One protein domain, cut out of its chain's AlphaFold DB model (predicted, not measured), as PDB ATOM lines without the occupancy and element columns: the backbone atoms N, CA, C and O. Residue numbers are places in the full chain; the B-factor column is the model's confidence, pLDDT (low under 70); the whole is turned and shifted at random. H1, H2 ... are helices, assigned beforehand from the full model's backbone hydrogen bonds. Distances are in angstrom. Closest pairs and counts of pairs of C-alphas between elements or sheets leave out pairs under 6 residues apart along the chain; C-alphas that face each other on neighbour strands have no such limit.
ATOM      1  N   ASP A  11     -48.648 -20.634  43.537       66.75
ATOM      2  CA  ASP A  11     -48.548 -21.421  42.302       66.75
ATOM      3  C   ASP A  11     -47.247 -21.146  41.509       66.75
ATOM      4  O   ASP A  11     -46.926 -21.808  40.520       66.75
ATOM      5  N   ASN A  12     -46.451 -20.182  41.986       72.44
ATOM      6  CA  ASN A  12     -45.251 -19.635  41.363       72.44
ATOM      7  C   ASN A  12     -43.928 -20.018  42.063       72.44
ATOM      8  O   ASN A  12     -42.863 -19.578  41.627       72.44
ATOM      9  N   THR A  13     -43.968 -20.813  43.139       81.25
ATOM     10  CA  THR A  13     -42.773 -21.200  43.923       81.25
ATOM     11  C   THR A  13     -41.730 -21.960  43.102       81.25
ATOM     12  O   THR A  13     -40.536 -21.826  43.348       81.25
ATOM     13  N   PHE A  14     -42.156 -22.698  42.074       87.75
ATOM     14  CA  PHE A  14     -41.249 -23.448  41.202       87.75
ATOM     15  C   PHE A  14     -40.291 -22.552  40.399       87.75
ATOM     16  O   PHE A  14     -39.208 -23.006  40.052       87.75
ATOM     17  N   LEU A  15     -40.651 -21.287  40.133       90.62
ATOM     18  CA  LEU A  15     -39.805 -20.321  39.412       90.62
ATOM     19  C   LEU A  15     -38.671 -19.742  40.271       90.62
ATOM     20  O   LEU A  15     -37.870 -18.963  39.758       90.62
ATOM     21  N   LYS A  16     -38.630 -20.099  41.558       88.69
ATOM     22  CA  LYS A  16     -37.628 -19.660  42.539       88.69
ATOM     23  C   LYS A  16     -36.568 -20.702  42.842       88.69
ATOM     24  O   LYS A  16     -35.632 -20.421  43.577       88.69
ATOM     25  N   ASP A  17     -36.771 -21.920  42.359       89.88
ATOM     26  CA  ASP A  17     -35.922 -23.050  42.693       89.88
ATOM     27  C   ASP A  17     -34.477 -22.756  42.282       89.88
ATOM     28  O   ASP A  17     -34.203 -22.515  41.107       89.88
ATOM     29  N   ASP A  18     -33.559 -22.790  43.247       90.25
ATOM     30  CA  ASP A  18     -32.128 -22.536  43.054       90.25
ATOM     31  C   ASP A  18     -31.524 -23.398  41.940       90.25
ATOM     32  O   ASP A  18     -30.582 -22.994  41.262       90.25
ATOM     33  N   ARG A  19     -32.111 -24.577  41.692       90.12
ATOM     34  CA  ARG A  19     -31.708 -25.465  40.598       90.12
ATOM     35  C   ARG A  19     -31.965 -24.870  39.219       90.12
ATOM     36  O   ARG A  19     -31.421 -25.391  38.263       90.12
ATOM     37  N   LEU A  20     -32.785 -23.832  39.069       92.44
ATOM     38  CA  LEU A  20     -32.986 -23.169  37.779       92.44
ATOM     39  C   LEU A  20     -31.802 -22.288  37.383       92.44
ATOM     40  O   LEU A  20     -31.597 -22.055  36.192       92.44
ATOM     41  N   PHE A  21     -31.019 -21.838  38.362       93.69
ATOM     42  CA  PHE A  21     -29.959 -20.860  38.180       93.69
ATOM     43  C   PHE A  21     -28.610 -21.541  37.953       93.69
ATOM     44  O   PHE A  21     -28.263 -22.524  38.607       93.69
ATOM     45  N   ALA A  22     -27.831 -21.015  37.013       89.88
ATOM     46  CA  ALA A  22     -26.471 -21.482  36.763       89.88
ATOM     47  C   ALA A  22     -25.474 -20.845  37.742       89.88
ATOM     48  O   ALA A  22     -24.484 -21.474  38.116       89.88
ATOM     49  N   ILE A  23     -25.761 -19.613  38.176       86.62
ATOM     50  CA  ILE A  23     -25.021 -18.894  39.212       86.62
ATOM     51  C   ILE A  23     -26.004 -18.415  40.272       86.62
ATOM     52  O   ILE A  23     -26.987 -17.741  39.957       86.62
ATOM     53  N   ILE A  24     -25.680 -18.716  41.526       86.12
ATOM     54  CA  ILE A  24     -26.354 -18.170  42.701       86.12
ATOM     55  C   ILE A  24     -25.435 -17.088  43.285       86.12
ATOM     56  O   ILE A  24     -24.283 -17.405  43.613       86.12
ATOM     57  N   PRO A  25     -25.895 -15.828  43.397       84.31
ATOM     58  CA  PRO A  25     -25.120 -14.764  44.022       84.31
ATOM     59  C   PRO A  25     -24.711 -15.164  45.444       84.31
ATOM     60  O   PRO A  25     -25.498 -15.749  46.187       84.31
ATOM     61  N   SER A  26     -23.469 -14.874  45.835       73.56
ATOM     62  CA  SER A  26     -23.026 -15.130  47.210       73.56
ATOM     63  C   SER A  26     -23.751 -14.174  48.158       73.56
ATOM     64  O   SER A  26     -23.795 -12.980  47.880       73.56
ATOM     65  N   ASP A  27     -24.313 -14.685  49.260       62.25
ATOM     66  CA  ASP A  27     -25.000 -13.886  50.285       62.25
ATOM     67  C   ASP A  27     -24.077 -12.785  50.832       62.25
ATOM     68  O   ASP A  27     -23.315 -12.990  51.778       62.25
ATOM     69  N   SER A  28     -24.127 -11.593  50.248       47.66
ATOM     70  CA  SER A  28     -23.441 -10.432  50.798       47.66
ATOM     71  C   SER A  28     -24.206  -9.155  50.481       47.66
ATOM     72  O   SER A  28     -24.180  -8.676  49.355       47.66
ATOM     73  N   ALA A  29     -24.855  -8.612  51.514       46.59
ATOM     74  CA  ALA A  29     -25.288  -7.219  51.688       46.59
ATOM     75  C   ALA A  29     -26.309  -6.595  50.704       46.59
ATOM     76  O   ALA A  29     -27.074  -5.743  51.148       46.59
ATOM     77  N   ASP A  30     -26.410  -7.034  49.448       51.50
ATOM     78  CA  ASP A  30     -27.269  -6.412  48.419       51.50
ATOM     79  C   ASP A  30     -28.723  -6.929  48.415       51.50
ATOM     80  O   ASP A  30     -29.591  -6.377  47.739       51.50
ATOM     81  N   ASN A  31     -29.021  -7.953  49.224       52.38
ATOM     82  CA  ASN A  31     -30.351  -8.566  49.333       52.38
ATOM     83  C   ASN A  31     -31.431  -7.560  49.800       52.38
ATOM     84  O   ASN A  31     -32.583  -7.632  49.381       52.38
ATOM     85  N   ASN A  32     -31.048  -6.571  50.623       50.72
ATOM     86  CA  ASN A  32     -31.959  -5.532  51.124       50.72
ATOM     87  C   ASN A  32     -32.234  -4.406  50.109       50.72
ATOM     88  O   ASN A  32     -33.185  -3.651  50.298       50.72
ATOM     89  N   ASP A  33     -31.433  -4.306  49.042       57.53
ATOM     90  CA  ASP A  33     -31.548  -3.279  47.999       57.53
ATOM     91  C   ASP A  33     -32.082  -3.844  46.672       57.53
ATOM     92  O   ASP A  33     -32.195  -3.105  45.693       57.53
ATOM     93  N   ALA A  34     -32.462  -5.126  46.608       66.19
ATOM     94  CA  ALA A  34     -33.030  -5.760  45.418       66.19
ATOM     95  C   ALA A  34     -34.485  -5.320  45.162       66.19
ATOM     96  O   ALA A  34     -35.449  -6.069  45.320       66.19
ATOM     97  N   SER A  35     -34.641  -4.063  44.754       74.44
ATOM     98  CA  SER A  35     -35.906  -3.482  44.316       74.44
ATOM     99  C   SER A  35     -35.908  -3.261  42.804       74.44
ATOM    100  O   SER A  35     -34.864  -3.090  42.172       74.44
ATOM    101  N   VAL A  36     -37.103  -3.175  42.222       73.19
ATOM    102  CA  VAL A  36     -37.273  -2.806  40.809       73.19
ATOM    103  C   VAL A  36     -36.619  -1.450  40.498       73.19
ATOM    104  O   VAL A  36     -36.006  -1.281  39.448       73.19
ATOM    105  N   ALA A  37     -36.659  -0.506  41.446       74.69
ATOM    106  CA  ALA A  37     -36.006   0.796  41.310       74.69
ATOM    107  C   ALA A  37     -34.472   0.686  41.264       74.69
ATOM    108  O   ALA A  37     -33.817   1.416  40.521       74.69
ATOM    109  N   SER A  38     -33.895  -0.246  42.022       75.94
ATOM    110  CA  SER A  38     -32.453  -0.501  42.027       75.94
ATOM    111  C   SER A  38     -31.981  -1.109  40.708       75.94
ATOM    112  O   SER A  38     -30.932  -0.712  40.205       75.94
ATOM    113  N   ILE A  39     -32.782  -2.004  40.116       76.00
ATOM    114  CA  ILE A  39     -32.517  -2.551  38.780       76.00
ATOM    115  C   ILE A  39     -32.593  -1.445  37.729       76.00
ATOM    116  O   ILE A  39     -31.653  -1.299  36.961       76.00
ATOM    117  N   LEU A  40     -33.643  -0.613  37.732       74.06
ATOM    118  CA  LEU A  40     -33.763   0.513  36.792       74.06
ATOM    119  C   LEU A  40     -32.570   1.469  36.879       74.06
ATOM    120  O   LEU A  40     -31.986   1.835  35.861       74.06
ATOM    121  N   LYS A  41     -32.160   1.826  38.100       78.44
ATOM    122  CA  LYS A  41     -31.008   2.702  38.332       78.44
ATOM    123  C   LYS A  41     -29.700   2.099  37.821       78.44
ATOM    124  O   LYS A  41     -28.818   2.834  37.391       78.44
ATOM    125  N   GLU A  42     -29.535   0.783  37.916       78.62
ATOM    126  CA  GLU A  42     -28.333   0.109  37.423       78.62
ATOM    127  C   GLU A  42     -28.392  -0.112  35.901       78.62
ATOM    128  O   GLU A  42     -27.385   0.076  35.224       78.62
ATOM    129  N   CYS A  43     -29.577  -0.382  35.346       72.81
ATOM    130  CA  CYS A  43     -29.847  -0.451  33.908       72.81
ATOM    131  C   CYS A  43     -29.469   0.851  33.191       72.81
ATOM    132  O   CYS A  43     -28.857   0.803  32.130       72.81
ATOM    133  N   GLN A  44     -29.758   2.006  33.798       73.00
ATOM    134  CA  GLN A  44     -29.388   3.328  33.271       73.00
ATOM    135  C   GLN A  44     -27.875   3.584  33.224       73.00
ATOM    136  O   GLN A  44     -27.427   4.483  32.520       73.00
ATOM    137  N   LYS A  45     -27.069   2.835  33.987       75.12
ATOM    138  CA  LYS A  45     -25.607   3.002  33.996       75.12
ATOM    139  C   LYS A  45     -24.900   2.166  32.935       75.12
ATOM    140  O   LYS A  45     -23.699   2.361  32.767       75.12
ATOM    141  N   GLU A  46     -25.593   1.200  32.322       67.38
ATOM    142  CA  GLU A  46     -25.130   0.320  31.230       67.38
ATOM    143  C   GLU A  46     -23.714  -0.282  31.382       67.38
ATOM    144  O   GLU A  46     -23.071  -0.636  30.400       67.38
ATOM    145  N   SER A  47     -23.193  -0.411  32.607       64.38
ATOM    146  CA  SER A  47     -21.764  -0.696  32.838       64.38
ATOM    147  C   SER A  47     -21.489  -1.990  33.598       64.38
ATOM    148  O   SER A  47     -20.345  -2.438  33.620       64.38
ATOM    149  N   ASN A  48     -22.502  -2.621  34.207       81.62
ATOM    150  CA  ASN A  48     -22.304  -3.844  34.985       81.62
ATOM    151  C   ASN A  48     -23.482  -4.829  34.863       81.62
ATOM    152  O   ASN A  48     -24.364  -4.888  35.723       81.62
ATOM    153  N   PHE A  49     -23.471  -5.643  33.802       88.56
ATOM    154  CA  PHE A  49     -24.477  -6.693  33.602       88.56
ATOM    155  C   PHE A  49     -24.431  -7.785  34.674       88.56
ATOM    156  O   PHE A  49     -25.477  -8.334  34.999       88.56
ATOM    157  N   THR A  50     -23.271  -8.060  35.280       88.44
ATOM    158  CA  THR A  50     -23.156  -9.057  36.362       88.44
ATOM    159  C   THR A  50     -24.018  -8.665  37.561       88.44
ATOM    160  O   THR A  50     -24.822  -9.458  38.038       88.44
ATOM    161  N   LYS A  51     -23.949  -7.398  37.983       87.38
ATOM    162  CA  LYS A  51     -24.792  -6.893  39.071       87.38
ATOM    163  C   LYS A  51     -26.282  -6.930  38.720       87.38
ATOM    164  O   LYS A  51     -27.106  -7.253  39.569       87.38
ATOM    165  N   LEU A  52     -26.643  -6.612  37.474       88.19
ATOM    166  CA  LEU A  52     -28.030  -6.714  37.010       88.19
ATOM    167  C   LEU A  52     -28.537  -8.161  37.056       88.19
ATOM    168  O   LEU A  52     -29.644  -8.398  37.533       88.19
ATOM    169  N   ILE A  53     -27.717  -9.124  36.627       90.94
ATOM    170  CA  ILE A  53     -28.010 -10.558  36.731       90.94
ATOM    171  C   ILE A  53     -28.260 -10.932  38.198       90.94
ATOM    172  O   ILE A  53     -29.295 -11.526  38.496       90.94
ATOM    173  N   ASP A  54     -27.400 -10.527  39.129       89.69
ATOM    174  CA  ASP A  54     -27.586 -10.829  40.553       89.69
ATOM    175  C   ASP A  54     -28.889 -10.228  41.110       89.69
ATOM    176  O   ASP A  54     -29.655 -10.908  41.794       89.69
ATOM    177  N   LEU A  55     -29.218  -8.985  40.742       88.06
ATOM    178  CA  LEU A  55     -30.473  -8.347  41.149       88.06
ATOM    179  C   LEU A  55     -31.714  -9.072  40.602       88.06
ATOM    180  O   LEU A  55     -32.724  -9.150  41.304       88.06
ATOM    181  N   THR A  56     -31.661  -9.633  39.384       90.69
ATOM    182  CA  THR A  56     -32.784 -10.438  38.860       90.69
ATOM    183  C   THR A  56     -33.025 -11.703  39.680       90.69
ATOM    184  O   THR A  56     -34.183 -12.069  39.876       90.69
ATOM    185  N   TYR A  57     -31.971 -12.342  40.206       91.19
ATOM    186  CA  TYR A  57     -32.111 -13.500  41.093       91.19
ATOM    187  C   TYR A  57     -32.895 -13.115  42.350       91.19
ATOM    188  O   TYR A  57     -33.933 -13.710  42.633       91.19
ATOM    189  N   PHE A  58     -32.471 -12.067  43.057       87.12
ATOM    190  CA  PHE A  58     -33.154 -11.626  44.275       87.12
ATOM    191  C   PHE A  58     -34.597 -11.167  44.008       87.12
ATOM    192  O   PHE A  58     -35.497 -11.478  44.788       87.12
ATOM    193  N   LEU A  59     -34.858 -10.517  42.867       87.06
ATOM    194  CA  LEU A  59     -36.218 -10.144  42.476       87.06
ATOM    195  C   LEU A  59     -37.119 -11.371  42.247       87.06
ATOM    196  O   LEU A  59     -38.284 -11.348  42.640       87.06
ATOM    197  N   LEU A  60     -36.593 -12.454  41.665       89.56
ATOM    198  CA  LEU A  60     -37.328 -13.716  41.496       89.56
ATOM    199  C   LEU A  60     -37.639 -14.391  42.839       89.56
ATOM    200  O   LEU A  60     -38.696 -15.016  42.983       89.56
ATOM    201  N   GLN A  61     -36.762 -14.219  43.833       87.00
ATOM    202  CA  GLN A  61     -36.961 -14.749  45.181       87.00
ATOM    203  C   GLN A  61     -38.075 -14.028  45.960       87.00
ATOM    204  O   GLN A  61     -38.651 -14.621  46.877       87.00
ATOM    205  N   ASN A  62     -38.495 -12.825  45.554       79.06
ATOM    206  CA  ASN A  62     -39.601 -12.103  46.195       79.06
ATOM    207  C   ASN A  62     -40.950 -12.840  46.044       79.06
ATOM    208  O   ASN A  62     -41.282 -13.425  45.006       79.06
ATOM    209  N   ASN A  63     -41.735 -12.914  47.126       67.25
ATOM    210  CA  ASN A  63     -43.015 -13.647  47.156       67.25
ATOM    211  C   ASN A  63     -44.150 -12.903  46.439       67.25
ATOM    212  O   ASN A  63     -44.990 -13.556  45.831       67.25
ATOM    213  N   ASP A  64     -44.105 -11.574  46.404       75.81
ATOM    214  CA  ASP A  64     -45.257 -10.740  46.036       75.81
ATOM    215  C   ASP A  64     -45.463 -10.540  44.520       75.81
ATOM    216  O   ASP A  64     -46.374  -9.824  44.105       75.81
ATOM    217  N   SER A  65     -44.626 -11.145  43.670       80.56
ATOM    218  CA  SER A  65     -44.708 -10.995  42.209       80.56
ATOM    219  C   SER A  65     -45.581 -12.066  41.554       80.56
ATOM    220  O   SER A  65     -45.479 -13.258  41.872       80.56
ATOM    221  N   SER A  66     -46.391 -11.647  40.577       86.38
ATOM    222  CA  SER A  66     -47.204 -12.552  39.758       86.38
ATOM    223  C   SER A  66     -46.332 -13.512  38.927       86.38
ATOM    224  O   SER A  66     -45.126 -13.307  38.768       86.38
ATOM    225  N   ILE A  67     -46.924 -14.589  38.390       88.75
ATOM    226  CA  ILE A  67     -46.211 -15.498  37.469       88.75
ATOM    227  C   ILE A  67     -45.725 -14.731  36.236       88.75
ATOM    228  O   ILE A  67     -44.576 -14.900  35.839       88.75
ATOM    229  N   GLU A  68     -46.569 -13.874  35.662       89.00
ATOM    230  CA  GLU A  68     -46.233 -13.074  34.481       89.00
ATOM    231  C   GLU A  68     -45.018 -12.173  34.744       89.00
ATOM    232  O   GLU A  68     -44.065 -12.169  33.966       89.00
ATOM    233  N   ASP A  69     -45.001 -11.490  35.890       89.25
ATOM    234  CA  ASP A  69     -43.877 -10.645  36.294       89.25
ATOM    235  C   ASP A  69     -42.587 -11.451  36.453       89.25
ATOM    236  O   ASP A  69     -41.535 -11.060  35.950       89.25
ATOM    237  N   LYS A  70     -42.656 -12.619  37.102       91.44
ATOM    238  CA  LYS A  70     -41.490 -13.500  37.252       91.44
ATOM    239  C   LYS A  70     -40.966 -13.984  35.906       91.44
ATOM    240  O   LYS A  70     -39.757 -14.078  35.726       91.44
ATOM    241  N   LEU A  71     -41.846 -14.268  34.948       94.19
ATOM    242  CA  LEU A  71     -41.439 -14.663  33.601       94.19
ATOM    243  C   LEU A  71     -40.765 -13.512  32.843       94.19
ATOM    244  O   LEU A  71     -39.752 -13.751  32.187       94.19
ATOM    245  N   LYS A  72     -41.233 -12.267  33.002       92.56
ATOM    246  CA  LYS A  72     -40.543 -11.079  32.463       92.56
ATOM    247  C   LYS A  72     -39.154 -10.899  33.072       92.56
ATOM    248  O   LYS A  72     -38.197 -10.624  32.351       92.56
ATOM    249  N   VAL A  73     -39.014 -11.114  34.383       92.69
ATOM    250  CA  VAL A  73     -37.704 -11.067  35.056       92.69
ATOM    251  C   VAL A  73     -36.783 -12.185  34.556       92.69
ATOM    252  O   VAL A  73     -35.603 -11.936  34.322       92.69
ATOM    253  N   TRP A  74     -37.309 -13.391  34.320       95.69
ATOM    254  CA  TRP A  74     -36.557 -14.481  33.690       95.69
ATOM    255  C   TRP A  74     -36.092 -14.130  32.272       95.69
ATOM    256  O   TRP A  74     -34.935 -14.371  31.935       95.69
ATOM    257  N   GLU A  75     -36.948 -13.527  31.445       95.31
ATOM    258  CA  GLU A  75     -36.566 -13.075  30.102       95.31
ATOM    259  C   GLU A  75     -35.463 -12.008  30.142       95.31
ATOM    260  O   GLU A  75     -34.478 -12.091  29.398       95.31
ATOM    261  N   ALA A  76     -35.588 -11.045  31.061       93.38
ATOM    262  CA  ALA A  76     -34.565 -10.037  31.296       93.38
ATOM    263  C   ALA A  76     -33.241 -10.680  31.735       93.38
ATOM    264  O   ALA A  76     -32.195 -10.379  31.165       93.38
ATOM    265  N   ARG A  77     -33.275 -11.623  32.683       94.44
ATOM    266  CA  ARG A  77     -32.090 -12.347  33.164       94.44
ATOM    267  C   ARG A  77     -31.361 -13.088  32.044       94.44
ATOM    268  O   ARG A  77     -30.149 -12.938  31.895       94.44
ATOM    269  N   LEU A  78     -32.090 -13.856  31.233       96.06
ATOM    270  CA  LEU A  78     -31.507 -14.585  30.102       96.06
ATOM    271  C   LEU A  78     -30.870 -13.627  29.083       96.06
ATOM    272  O   LEU A  78     -29.778 -13.899  28.586       96.06
ATOM    273  N   SER A  79     -31.514 -12.486  28.818       94.25
ATOM    274  CA  SER A  79     -30.971 -11.437  27.944       94.25
ATOM    275  C   SER A  79     -29.695 -10.812  28.518       94.25
ATOM    276  O   SER A  79     -28.714 -10.634  27.804       94.25
ATOM    277  N   LEU A  80     -29.667 -10.531  29.823       93.19
ATOM    278  CA  LEU A  80     -28.498  -9.962  30.494       93.19
ATOM    279  C   LEU A  80     -27.292 -10.906  30.457       93.19
ATOM    280  O   LEU A  80     -26.180 -10.446  30.207       93.19
ATOM    281  N   HIS A  81     -27.495 -12.220  30.625       94.44
ATOM    282  CA  HIS A  81     -26.419 -13.198  30.429       94.44
ATOM    283  C   HIS A  81     -25.839 -13.134  29.013       94.44
ATOM    284  O   HIS A  81     -24.621 -13.155  28.839       94.44
ATOM    285  N   LEU A  82     -26.693 -13.008  27.995       92.88
ATOM    286  CA  LEU A  82     -26.246 -12.865  26.611       92.88
ATOM    287  C   LEU A  82     -25.413 -11.592  26.399       92.88
ATOM    288  O   LEU A  82     -24.350 -11.651  25.776       92.88
ATOM    289  N   PHE A  83     -25.835 -10.465  26.974       91.12
ATOM    290  CA  PHE A  83     -25.078  -9.208  26.920       91.12
ATOM    291  C   PHE A  83     -23.748  -9.279  27.670       91.12
ATOM    292  O   PHE A  83     -22.758  -8.695  27.232       91.12
ATOM    293  N   ASN A  84     -23.693 -10.061  28.751       92.00
ATOM    294  CA  ASN A  84     -22.478 -10.299  29.528       92.00
ATOM    295  C   ASN A  84     -21.517 -11.321  28.883       92.00
ATOM    296  O   ASN A  84     -20.472 -11.612  29.453       92.00
ATOM    297  N   ASN A  85     -21.828 -11.853  27.691       90.25
ATOM    298  CA  ASN A  85     -21.100 -12.949  27.023       90.25
ATOM    299  C   ASN A  85     -21.121 -14.292  27.779       90.25
ATOM    300  O   ASN A  85     -20.295 -15.170  27.525       90.25
ATOM    301  N   ASP A  86     -22.115 -14.497  28.636       92.62
ATOM    302  CA  ASP A  86     -22.299 -15.697  29.451       92.62
ATOM    303  C   ASP A  86     -23.244 -16.705  28.785       92.62
ATOM    304  O   ASP A  86     -24.231 -17.174  29.361       92.62
ATOM    305  N   LEU A  87     -22.956 -17.056  27.532       91.81
ATOM    306  CA  LEU A  87     -23.828 -17.925  26.741       91.81
ATOM    307  C   LEU A  87     -24.094 -19.281  27.414       91.81
ATOM    308  O   LEU A  87     -25.204 -19.804  27.352       91.81
ATOM    309  N   SER A  88     -23.076 -19.874  28.033       91.44
ATOM    310  CA  SER A  88     -23.191 -21.175  28.699       91.44
ATOM    311  C   SER A  88     -24.201 -21.133  29.850       91.44
ATOM    312  O   SER A  88     -25.031 -22.039  29.964       91.44
ATOM    313  N   TYR A  89     -24.193 -20.055  30.638       94.31
ATOM    314  CA  TYR A  89     -25.163 -19.824  31.703       94.31
ATOM    315  C   TYR A  89     -26.557 -19.561  31.137       94.31
ATOM    316  O   TYR A  89     -27.493 -20.247  31.543       94.31
ATOM    317  N   ALA A  90     -26.690 -18.702  30.120       95.00
ATOM    318  CA  ALA A  90     -27.974 -18.465  29.452       95.00
ATOM    319  C   ALA A  90     -28.601 -19.765  28.912       95.00
ATOM    320  O   ALA A  90     -29.786 -20.020  29.121       95.00
ATOM    321  N   LYS A  91     -27.807 -20.625  28.254       94.44
ATOM    322  CA  LYS A  91     -28.273 -21.927  27.743       94.44
ATOM    323  C   LYS A  91     -28.702 -22.860  28.875       94.44
ATOM    324  O   LYS A  91     -29.771 -23.462  28.787       94.44
ATOM    325  N   SER A  92     -27.894 -22.970  29.933       94.56
ATOM    326  CA  SER A  92     -28.212 -23.815  31.090       94.56
ATOM    327  C   SER A  92     -29.507 -23.368  31.768       94.56
ATOM    328  O   SER A  92     -30.417 -24.176  31.945       94.56
ATOM    329  N   GLU A  93     -29.631 -22.081  32.095       96.50
ATOM    330  CA  GLU A  93     -30.822 -21.540  32.752       96.50
ATOM    331  C   GLU A  93     -32.066 -21.643  31.863       96.50
ATOM    332  O   GLU A  93     -33.116 -22.065  32.338       96.50
ATOM    333  N   ALA A  94     -31.957 -21.379  30.555       96.50
ATOM    334  CA  ALA A  94     -33.080 -21.534  29.628       96.50
ATOM    335  C   ALA A  94     -33.573 -22.987  29.524       96.50
ATOM    336  O   ALA A  94     -34.782 -23.218  29.453       96.50
ATOM    337  N   ILE A  95     -32.666 -23.974  29.537       95.75
ATOM    338  CA  ILE A  95     -33.037 -25.398  29.565       95.75
ATOM    339  C   ILE A  95     -33.772 -25.724  30.870       95.75
ATOM    340  O   ILE A  95     -34.829 -26.356  30.837       95.75
ATOM    341  N   GLN A  96     -33.247 -25.275  32.011       95.81
ATOM    342  CA  GLN A  96     -33.839 -25.557  33.319       95.81
ATOM    343  C   GLN A  96     -35.208 -24.885  33.474       95.81
ATOM    344  O   GLN A  96     -36.176 -25.557  33.838       95.81
ATOM    345  N   LEU A  97     -35.325 -23.612  33.087       96.56
ATOM    346  CA  LEU A  97     -36.584 -22.871  33.049       96.56
ATOM    347  C   LEU A  97     -37.603 -23.548  32.125       96.56
ATOM    348  O   LEU A  97     -38.732 -23.803  32.538       96.56
ATOM    349  N   ASN A  98     -37.208 -23.913  30.898       96.25
ATOM    350  CA  ASN A  98     -38.070 -24.645  29.967       96.25
ATOM    351  C   ASN A  98     -38.605 -25.940  30.583       96.25
ATOM    352  O   ASN A  98     -39.792 -26.242  30.466       96.25
ATOM    353  N   ASN A  99     -37.730 -26.714  31.221       94.88
ATOM    354  CA  ASN A  99     -38.110 -27.983  31.820       94.88
ATOM    355  C   ASN A  99     -39.074 -27.790  32.988       94.88
ATOM    356  O   ASN A  99     -40.042 -28.538  33.099       94.88
ATOM    357  N   ALA A 100     -38.839 -26.781  33.827       94.56
ATOM    358  CA  ALA A 100     -39.709 -26.450  34.945       94.56
ATOM    359  C   ALA A 100     -41.101 -26.006  34.468       94.56
ATOM    360  O   ALA A 100     -42.106 -26.508  34.966       94.56
ATOM    361  N   LEU A 101     -41.162 -25.154  33.438       94.19
ATOM    362  CA  LEU A 101     -42.417 -24.732  32.806       94.19
ATOM    363  C   LEU A 101     -43.167 -25.912  32.179       94.19
ATOM    364  O   LEU A 101     -44.374 -26.053  32.371       94.19
ATOM    365  N   TYR A 102     -42.454 -26.793  31.474       93.44
ATOM    366  CA  TYR A 102     -43.041 -27.999  30.895       93.44
ATOM    367  C   TYR A 102     -43.620 -28.917  31.976       93.44
ATOM    368  O   TYR A 102     -44.761 -29.361  31.863       93.44
ATOM    369  N   LEU A 103     -42.852 -29.204  33.032       92.50
ATOM    370  CA  LEU A 103     -43.307 -30.054  34.131       92.50
ATOM    371  C   LEU A 103     -44.527 -29.450  34.816       92.50
ATOM    372  O   LEU A 103     -45.498 -30.167  35.044       92.50
ATOM    373  N   LYS A 104     -44.519 -28.139  35.071       91.31
ATOM    374  CA  LYS A 104     -45.648 -27.441  35.682       91.31
ATOM    375  C   LYS A 104     -46.938 -27.634  34.883       91.31
ATOM    376  O   LYS A 104     -47.956 -28.005  35.459       91.31
ATOM    377  N   GLU A 105     -46.878 -27.459  33.565       89.75
ATOM    378  CA  GLU A 105     -48.034 -27.623  32.676       89.75
ATOM    379  C   GLU A 105     -48.501 -29.085  32.540       89.75
ATOM    380  O   GLU A 105     -49.665 -29.348  32.242       89.75
ATOM    381  N   ASN A 106     -47.605 -30.050  32.761       89.56
ATOM    382  CA  ASN A 106     -47.879 -31.478  32.589       89.56
ATOM    383  C   ASN A 106     -47.951 -32.231  33.931       89.56
ATOM    384  O   ASN A 106     -47.639 -33.418  33.984       89.56
ATOM    385  N   ASN A 107     -48.365 -31.570  35.021       88.06
ATOM    386  CA  ASN A 107     -48.527 -32.176  36.355       88.06
ATOM    387  C   ASN A 107     -47.274 -32.920  36.858       88.06
ATOM    388  O   ASN A 107     -47.357 -33.996  37.447       88.06
ATOM    389  N   ASN A 108     -46.097 -32.347  36.604       85.31
ATOM    390  CA  ASN A 108     -44.776 -32.909  36.888       85.31
ATOM    391  C   ASN A 108     -44.479 -34.250  36.195       85.31
ATOM    392  O   ASN A 108     -43.569 -34.969  36.610       85.31
ATOM    393  N   HIS A 109     -45.194 -34.580  35.116       85.31
ATOM    394  CA  HIS A 109     -44.855 -35.724  34.278       85.31
ATOM    395  C   HIS A 109     -43.760 -35.350  33.268       85.31
ATOM    396  O   HIS A 109     -43.980 -34.480  32.419       85.31
ATOM    397  N   PRO A 110     -42.577 -35.993  33.323       85.50
ATOM    398  CA  PRO A 110     -41.557 -35.806  32.302       85.50
ATOM    399  C   PRO A 110     -42.040 -36.377  30.958       85.50
ATOM    400  O   PRO A 110     -42.885 -37.278  30.931       85.50
ATOM    401  N   PRO A 111     -41.504 -35.892  29.826       84.88
ATOM    402  CA  PRO A 111     -41.806 -36.483  28.532       84.88
ATOM    403  C   PRO A 111     -41.333 -37.942  28.499       84.88
ATOM    404  O   PRO A 111     -40.314 -38.290  29.099       84.88
ATOM    405  N   ASN A 112     -42.028 -38.787  27.736       74.12
ATOM    406  CA  ASN A 112     -41.577 -40.148  27.439       74.12
ATOM    407  C   ASN A 112     -40.316 -40.093  26.556       74.12
ATOM    408  O   ASN A 112     -40.398 -40.206  25.334       74.12
ATOM    409  N   ILE A 129     -20.952 -28.524  40.613       41.75
ATOM    410  CA  ILE A 129     -22.085 -29.389  40.282       41.75
ATOM    411  C   ILE A 129     -21.670 -30.136  39.014       41.75
ATOM    412  O   ILE A 129     -21.535 -29.549  37.945       41.75
ATOM    413  N   VAL A 130     -21.381 -31.429  39.156       34.72
ATOM    414  CA  VAL A 130     -21.089 -32.315  38.030       34.72
ATOM    415  C   VAL A 130     -22.342 -32.329  37.161       34.72
ATOM    416  O   VAL A 130     -23.359 -32.894  37.561       34.72
ATOM    417  N   HIS A 131     -22.283 -31.674  35.999       41.59
ATOM    418  CA  HIS A 131     -23.362 -31.667  35.019       41.59
ATOM    419  C   HIS A 131     -23.557 -33.087  34.476       41.59
ATOM    420  O   HIS A 131     -22.968 -33.487  33.471       41.59
ATOM    421  N   THR A 132     -24.409 -33.875  35.130       48.50
ATOM    422  CA  THR A 132     -25.172 -34.891  34.410       48.50
ATOM    423  C   THR A 132     -25.916 -34.165  33.289       48.50
ATOM    424  O   THR A 132     -26.415 -33.060  33.495       48.50
ATOM    425  N   ALA A 133     -25.921 -34.725  32.076       63.62
ATOM    426  CA  ALA A 133     -26.585 -34.096  30.938       63.62
ATOM    427  C   ALA A 133     -28.053 -33.818  31.301       63.62
ATOM    428  O   ALA A 133     -28.851 -34.751  31.421       63.62
ATOM    429  N   VAL A 134     -28.384 -32.544  31.538       75.12
ATOM    430  CA  VAL A 134     -29.737 -32.122  31.906       75.12
ATOM    431  C   VAL A 134     -30.643 -32.484  30.729       75.12
ATOM    432  O   VAL A 134     -30.332 -32.110  29.594       75.12
ATOM    433  N   PRO A 135     -31.729 -33.247  30.944       85.06
ATOM    434  CA  PRO A 135     -32.621 -33.608  29.852       85.06
ATOM    435  C   PRO A 135     -33.216 -32.335  29.246       85.06
ATOM    436  O   PRO A 135     -33.490 -31.383  29.965       85.06
ATOM    437  N   VAL A 136     -33.433 -32.299  27.934       89.06
ATOM    438  CA  VAL A 136     -34.064 -31.147  27.273       89.06
ATOM    439  C   VAL A 136     -35.496 -31.521  26.921       89.06
ATOM    440  O   VAL A 136     -35.733 -32.392  26.076       89.06
ATOM    441  N   TYR A 137     -36.464 -30.893  27.590       92.44
ATOM    442  CA  TYR A 137     -37.882 -31.163  27.362       92.44
ATOM    443  C   TYR A 137     -38.440 -30.364  26.173       92.44
ATOM    444  O   TYR A 137     -37.890 -29.321  25.782       92.44
ATOM    445  N   PRO A 138     -39.560 -30.821  25.578       91.44
ATOM    446  CA  PRO A 138     -40.322 -30.013  24.636       91.44
ATOM    447  C   PRO A 138     -40.686 -28.648  25.232       91.44
ATOM    448  O   PRO A 138     -40.689 -28.464  26.447       91.44
ATOM    449  N   LEU A 139     -40.972 -27.677  24.367       92.25
ATOM    450  CA  LEU A 139     -41.503 -26.391  24.819       92.25
ATOM    451  C   LEU A 139     -42.883 -26.610  25.482       92.25
ATOM    452  O   LEU A 139     -43.639 -27.455  24.980       92.25
ATOM    453  N   PRO A 140     -43.234 -25.889  26.564       90.75
ATOM    454  CA  PRO A 140     -44.603 -25.879  27.074       90.75
ATOM    455  C   PRO A 140     -45.603 -25.496  25.965       90.75
ATOM    456  O   PRO A 140     -45.295 -24.708  25.070       90.75
ATOM    457  N   LYS A 141     -46.813 -26.059  26.012       87.19
ATOM    458  CA  LYS A 141     -47.940 -25.684  25.140       87.19
ATOM    459  C   LYS A 141     -48.530 -24.322  25.525       87.19
ATOM    460  O   LYS A 141     -49.293 -23.740  24.741       87.19
ATOM    461  N   ASN A 142     -48.156 -23.808  26.700       86.69
ATOM    462  CA  ASN A 142     -48.559 -22.511  27.225       86.69
ATOM    463  C   ASN A 142     -50.091 -22.374  27.287       86.69
ATOM    464  O   ASN A 142     -50.637 -21.380  26.808       86.69
ATOM    465  N   ASN A 143     -50.806 -23.410  27.743       81.00
ATOM    466  CA  ASN A 143     -52.274 -23.501  27.668       81.00
ATOM    467  C   ASN A 143     -52.990 -22.254  28.216       81.00
ATOM    468  O   ASN A 143     -53.907 -21.766  27.560       81.00
ATOM    469  N   ASP A 144     -52.497 -21.697  29.322       77.69
ATOM    470  CA  ASP A 144     -53.092 -20.532  29.992       77.69
ATOM    471  C   ASP A 144     -52.637 -19.187  29.399       77.69
ATOM    472  O   ASP A 144     -53.118 -18.131  29.794       77.69
ATOM    473  N   GLY A 145     -51.703 -19.207  28.441       79.94
ATOM    474  CA  GLY A 145     -51.195 -18.012  27.764       79.94
ATOM    475  C   GLY A 145     -50.286 -17.122  28.616       79.94
ATOM    476  O   GLY A 145     -49.902 -16.059  28.143       79.94
ATOM    477  N   ALA A 146     -49.922 -17.554  29.827       83.38
ATOM    478  CA  ALA A 146     -49.135 -16.773  30.782       83.38
ATOM    479  C   ALA A 146     -47.679 -16.526  30.347       83.38
ATOM    480  O   ALA A 146     -47.047 -15.587  30.823       83.38
ATOM    481  N   ILE A 147     -47.121 -17.376  29.476       89.62
ATOM    482  CA  ILE A 147     -45.749 -17.214  28.985       89.62
ATOM    483  C   ILE A 147     -45.766 -16.338  27.737       89.62
ATOM    484  O   ILE A 147     -46.382 -16.697  26.725       89.62
ATOM    485  N   GLU A 148     -45.052 -15.219  27.792       87.94
ATOM    486  CA  GLU A 148     -44.913 -14.339  26.641       87.94
ATOM    487  C   GLU A 148     -44.189 -15.017  25.473       87.94
ATOM    488  O   GLU A 148     -43.323 -15.885  25.619       87.94
ATOM    489  N   HIS A 149     -44.578 -14.619  24.262       89.19
ATOM    490  CA  HIS A 149     -44.053 -15.220  23.037       89.19
ATOM    491  C   HIS A 149     -42.549 -14.962  22.849       89.19
ATOM    492  O   HIS A 149     -41.832 -15.800  22.292       89.19
ATOM    493  N   THR A 150     -42.084 -13.798  23.290       90.88
ATOM    494  CA  THR A 150     -40.684 -13.371  23.226       90.88
ATOM    495  C   THR A 150     -39.806 -14.290  24.077       90.88
ATOM    496  O   THR A 150     -38.878 -14.893  23.533       90.88
ATOM    497  N   LEU A 151     -40.211 -14.585  25.320       94.56
ATOM    498  CA  LEU A 151     -39.551 -15.573  26.176       94.56
ATOM    499  C   LEU A 151     -39.537 -16.981  25.562       94.56
ATOM    500  O   LEU A 151     -38.494 -17.633  25.546       94.56
ATOM    501  N   LEU A 152     -40.664 -17.464  25.023       94.19
ATOM    502  CA  LEU A 152     -40.717 -18.784  24.370       94.19
ATOM    503  C   LEU A 152     -39.733 -18.883  23.197       94.19
ATOM    504  O   LEU A 152     -39.072 -19.908  23.015       94.19
ATOM    505  N   THR A 153     -39.621 -17.808  22.420       92.81
ATOM    506  CA  THR A 153     -38.686 -17.718  21.298       92.81
ATOM    507  C   THR A 153     -37.241 -17.691  21.794       92.81
ATOM    508  O   THR A 153     -36.420 -18.457  21.290       92.81
ATOM    509  N   LEU A 154     -36.930 -16.887  22.815       94.44
ATOM    510  CA  LEU A 154     -35.599 -16.813  23.423       94.44
ATOM    511  C   LEU A 154     -35.156 -18.173  23.987       94.44
ATOM    512  O   LEU A 154     -34.050 -18.633  23.702       94.44
ATOM    513  N   ILE A 155     -36.047 -18.865  24.704       95.44
ATOM    514  CA  ILE A 155     -35.808 -20.222  25.210       95.44
ATOM    515  C   ILE A 155     -35.479 -21.180  24.062       95.44
ATOM    516  O   ILE A 155     -34.524 -21.946  24.172       95.44
ATOM    517  N   LEU A 156     -36.242 -21.148  22.961       93.88
ATOM    518  CA  LEU A 156     -35.979 -21.993  21.792       93.88
ATOM    519  C   LEU A 156     -34.595 -21.734  21.185       93.88
ATOM    520  O   LEU A 156     -33.904 -22.698  20.860       93.88
ATOM    521  N   ARG A 157     -34.175 -20.466  21.065       91.00
ATOM    522  CA  ARG A 157     -32.833 -20.106  20.568       91.00
ATOM    523  C   ARG A 157     -31.724 -20.648  21.465       91.00
ATOM    524  O   ARG A 157     -30.717 -21.133  20.968       91.00
ATOM    525  N   LEU A 158     -31.911 -20.560  22.780       93.50
ATOM    526  CA  LEU A 158     -30.898 -20.950  23.758       93.50
ATOM    527  C   LEU A 158     -30.793 -22.472  23.918       93.50
ATOM    528  O   LEU A 158     -29.690 -23.014  23.986       93.50
ATOM    529  N   LYS A 159     -31.924 -23.185  23.955       90.56
ATOM    530  CA  LYS A 159     -31.923 -24.630  24.233       90.56
ATOM    531  C   LYS A 159     -31.607 -25.511  23.021       90.56
ATOM    532  O   LYS A 159     -31.314 -26.692  23.203       90.56
ATOM    533  N   SER A 160     -31.700 -24.975  21.805       87.94
ATOM    534  CA  SER A 160     -31.591 -25.750  20.566       87.94
ATOM    535  C   SER A 160     -30.451 -25.253  19.685       87.94
ATOM    536  O   SER A 160     -30.245 -24.057  19.526       87.94
TER     537      SER A 160
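This is residues 11 to 112 and 129 to 160 of the 382 residues of the protein "Piso0_003842 protein" of Pichia sorbitophila (strain ATCC MYA-4447 / BCRC 22081 / CBS 7064 / NBRC 10061 / NRRL Y-12695) (UniProt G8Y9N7). Four helices, H3, H4, H5 and H6, each side by side with the next and running opposite to the one before, make a sharply stepped zigzag row that turns strongly at H4 and back again at H5. H7 packs steeply across H5 and H6 on one side of the row, while the short H1 and residues 17 to 29 lie on the other side, and the four-residue H2 sits near H4. The printed part has 134 residues, with seven named helices, H1 to H7 in order along the chain, and no named strand; its class is all helix. It is compact, with a radius of gyration of the C-alphas of 14.6 A and spans of 45 by 31 by 26 A.

H1 is residues 13 to 16, beginning with C-alpha 13 at (-42.773, -21.200, 43.923). H2 is residues 30 to 33 and H3 residues 36 to 43, 10.4 A long. H4 is residues 49 to 61, 18.8 A from first to last C-alpha. H5, residues 67 to 83, is 24.4 A long, and H6, residues 87 to 105, is 26.7 A long, from C-alpha 87 at (-23.828, -17.925, 26.741). H7, residues 149 to 159, is 15.4 A long and ends with C-alpha 159 at (-31.923, -24.630, 24.233).

H1 only just touches H4, with 3 pairs of C-alphas within 8 A, the closest Lys 16 and Gln 61 at 5.6 A. It also only just touches H6, with 3 such pairs, the closest Phe 14 and Ala 100 at 7.1 A. H2 is close to H4 but not clearly touching, the closest C-alphas, of Asn 31 and Phe 58, being 6.5 A apart. H3 and H4 form a helical hairpin at a shallow tilt of 13 degrees, opposite ways, with the closest C-alphas, of Ile 39 and Leu 52, 6.4 A apart. H4 and H5 form another, at 19 degrees, with the C-alphas of Ile 53 and Arg 77 closest at 5.7 A. H5 and H6 form a third, also at 19 degrees, with the C-alphas of Leu 78 and Ala 90 closest at 5.3 A. H7 touches H6 at a steep tilt of 59 degrees, opposite ways, the C-alphas of Lys 91 and Leu 158 being closest at 4.9 A. H7 touches H5 at a steep tilt of 46 degrees, the same way, with the C-alphas of Glu 75 and Leu 151 closest at 5.5 A. Among the pairs that are apart are H3 and H5, and H4 and H6. In H3, H4, H5, H6 and H7 every O i to N i+4 pair is within hydrogen-bond range; H1 and H2 are too short for such a pair.

The two C-alphas farthest apart, of Lys 45 and Asn 112, are 46.5 A apart. Residues 113 to 128 are not printed, and C-alphas 112 and 129 stand 25.7 A apart across this cut, in the link from H6 to H7. Of the links that are printed whole, H1 to H2 is long, with 13 residues. The mean pLDDT of the printed part is 83.9; residue 11, residues 27 to 34, 46 to 47, 63 and 129 to 133 are under 70.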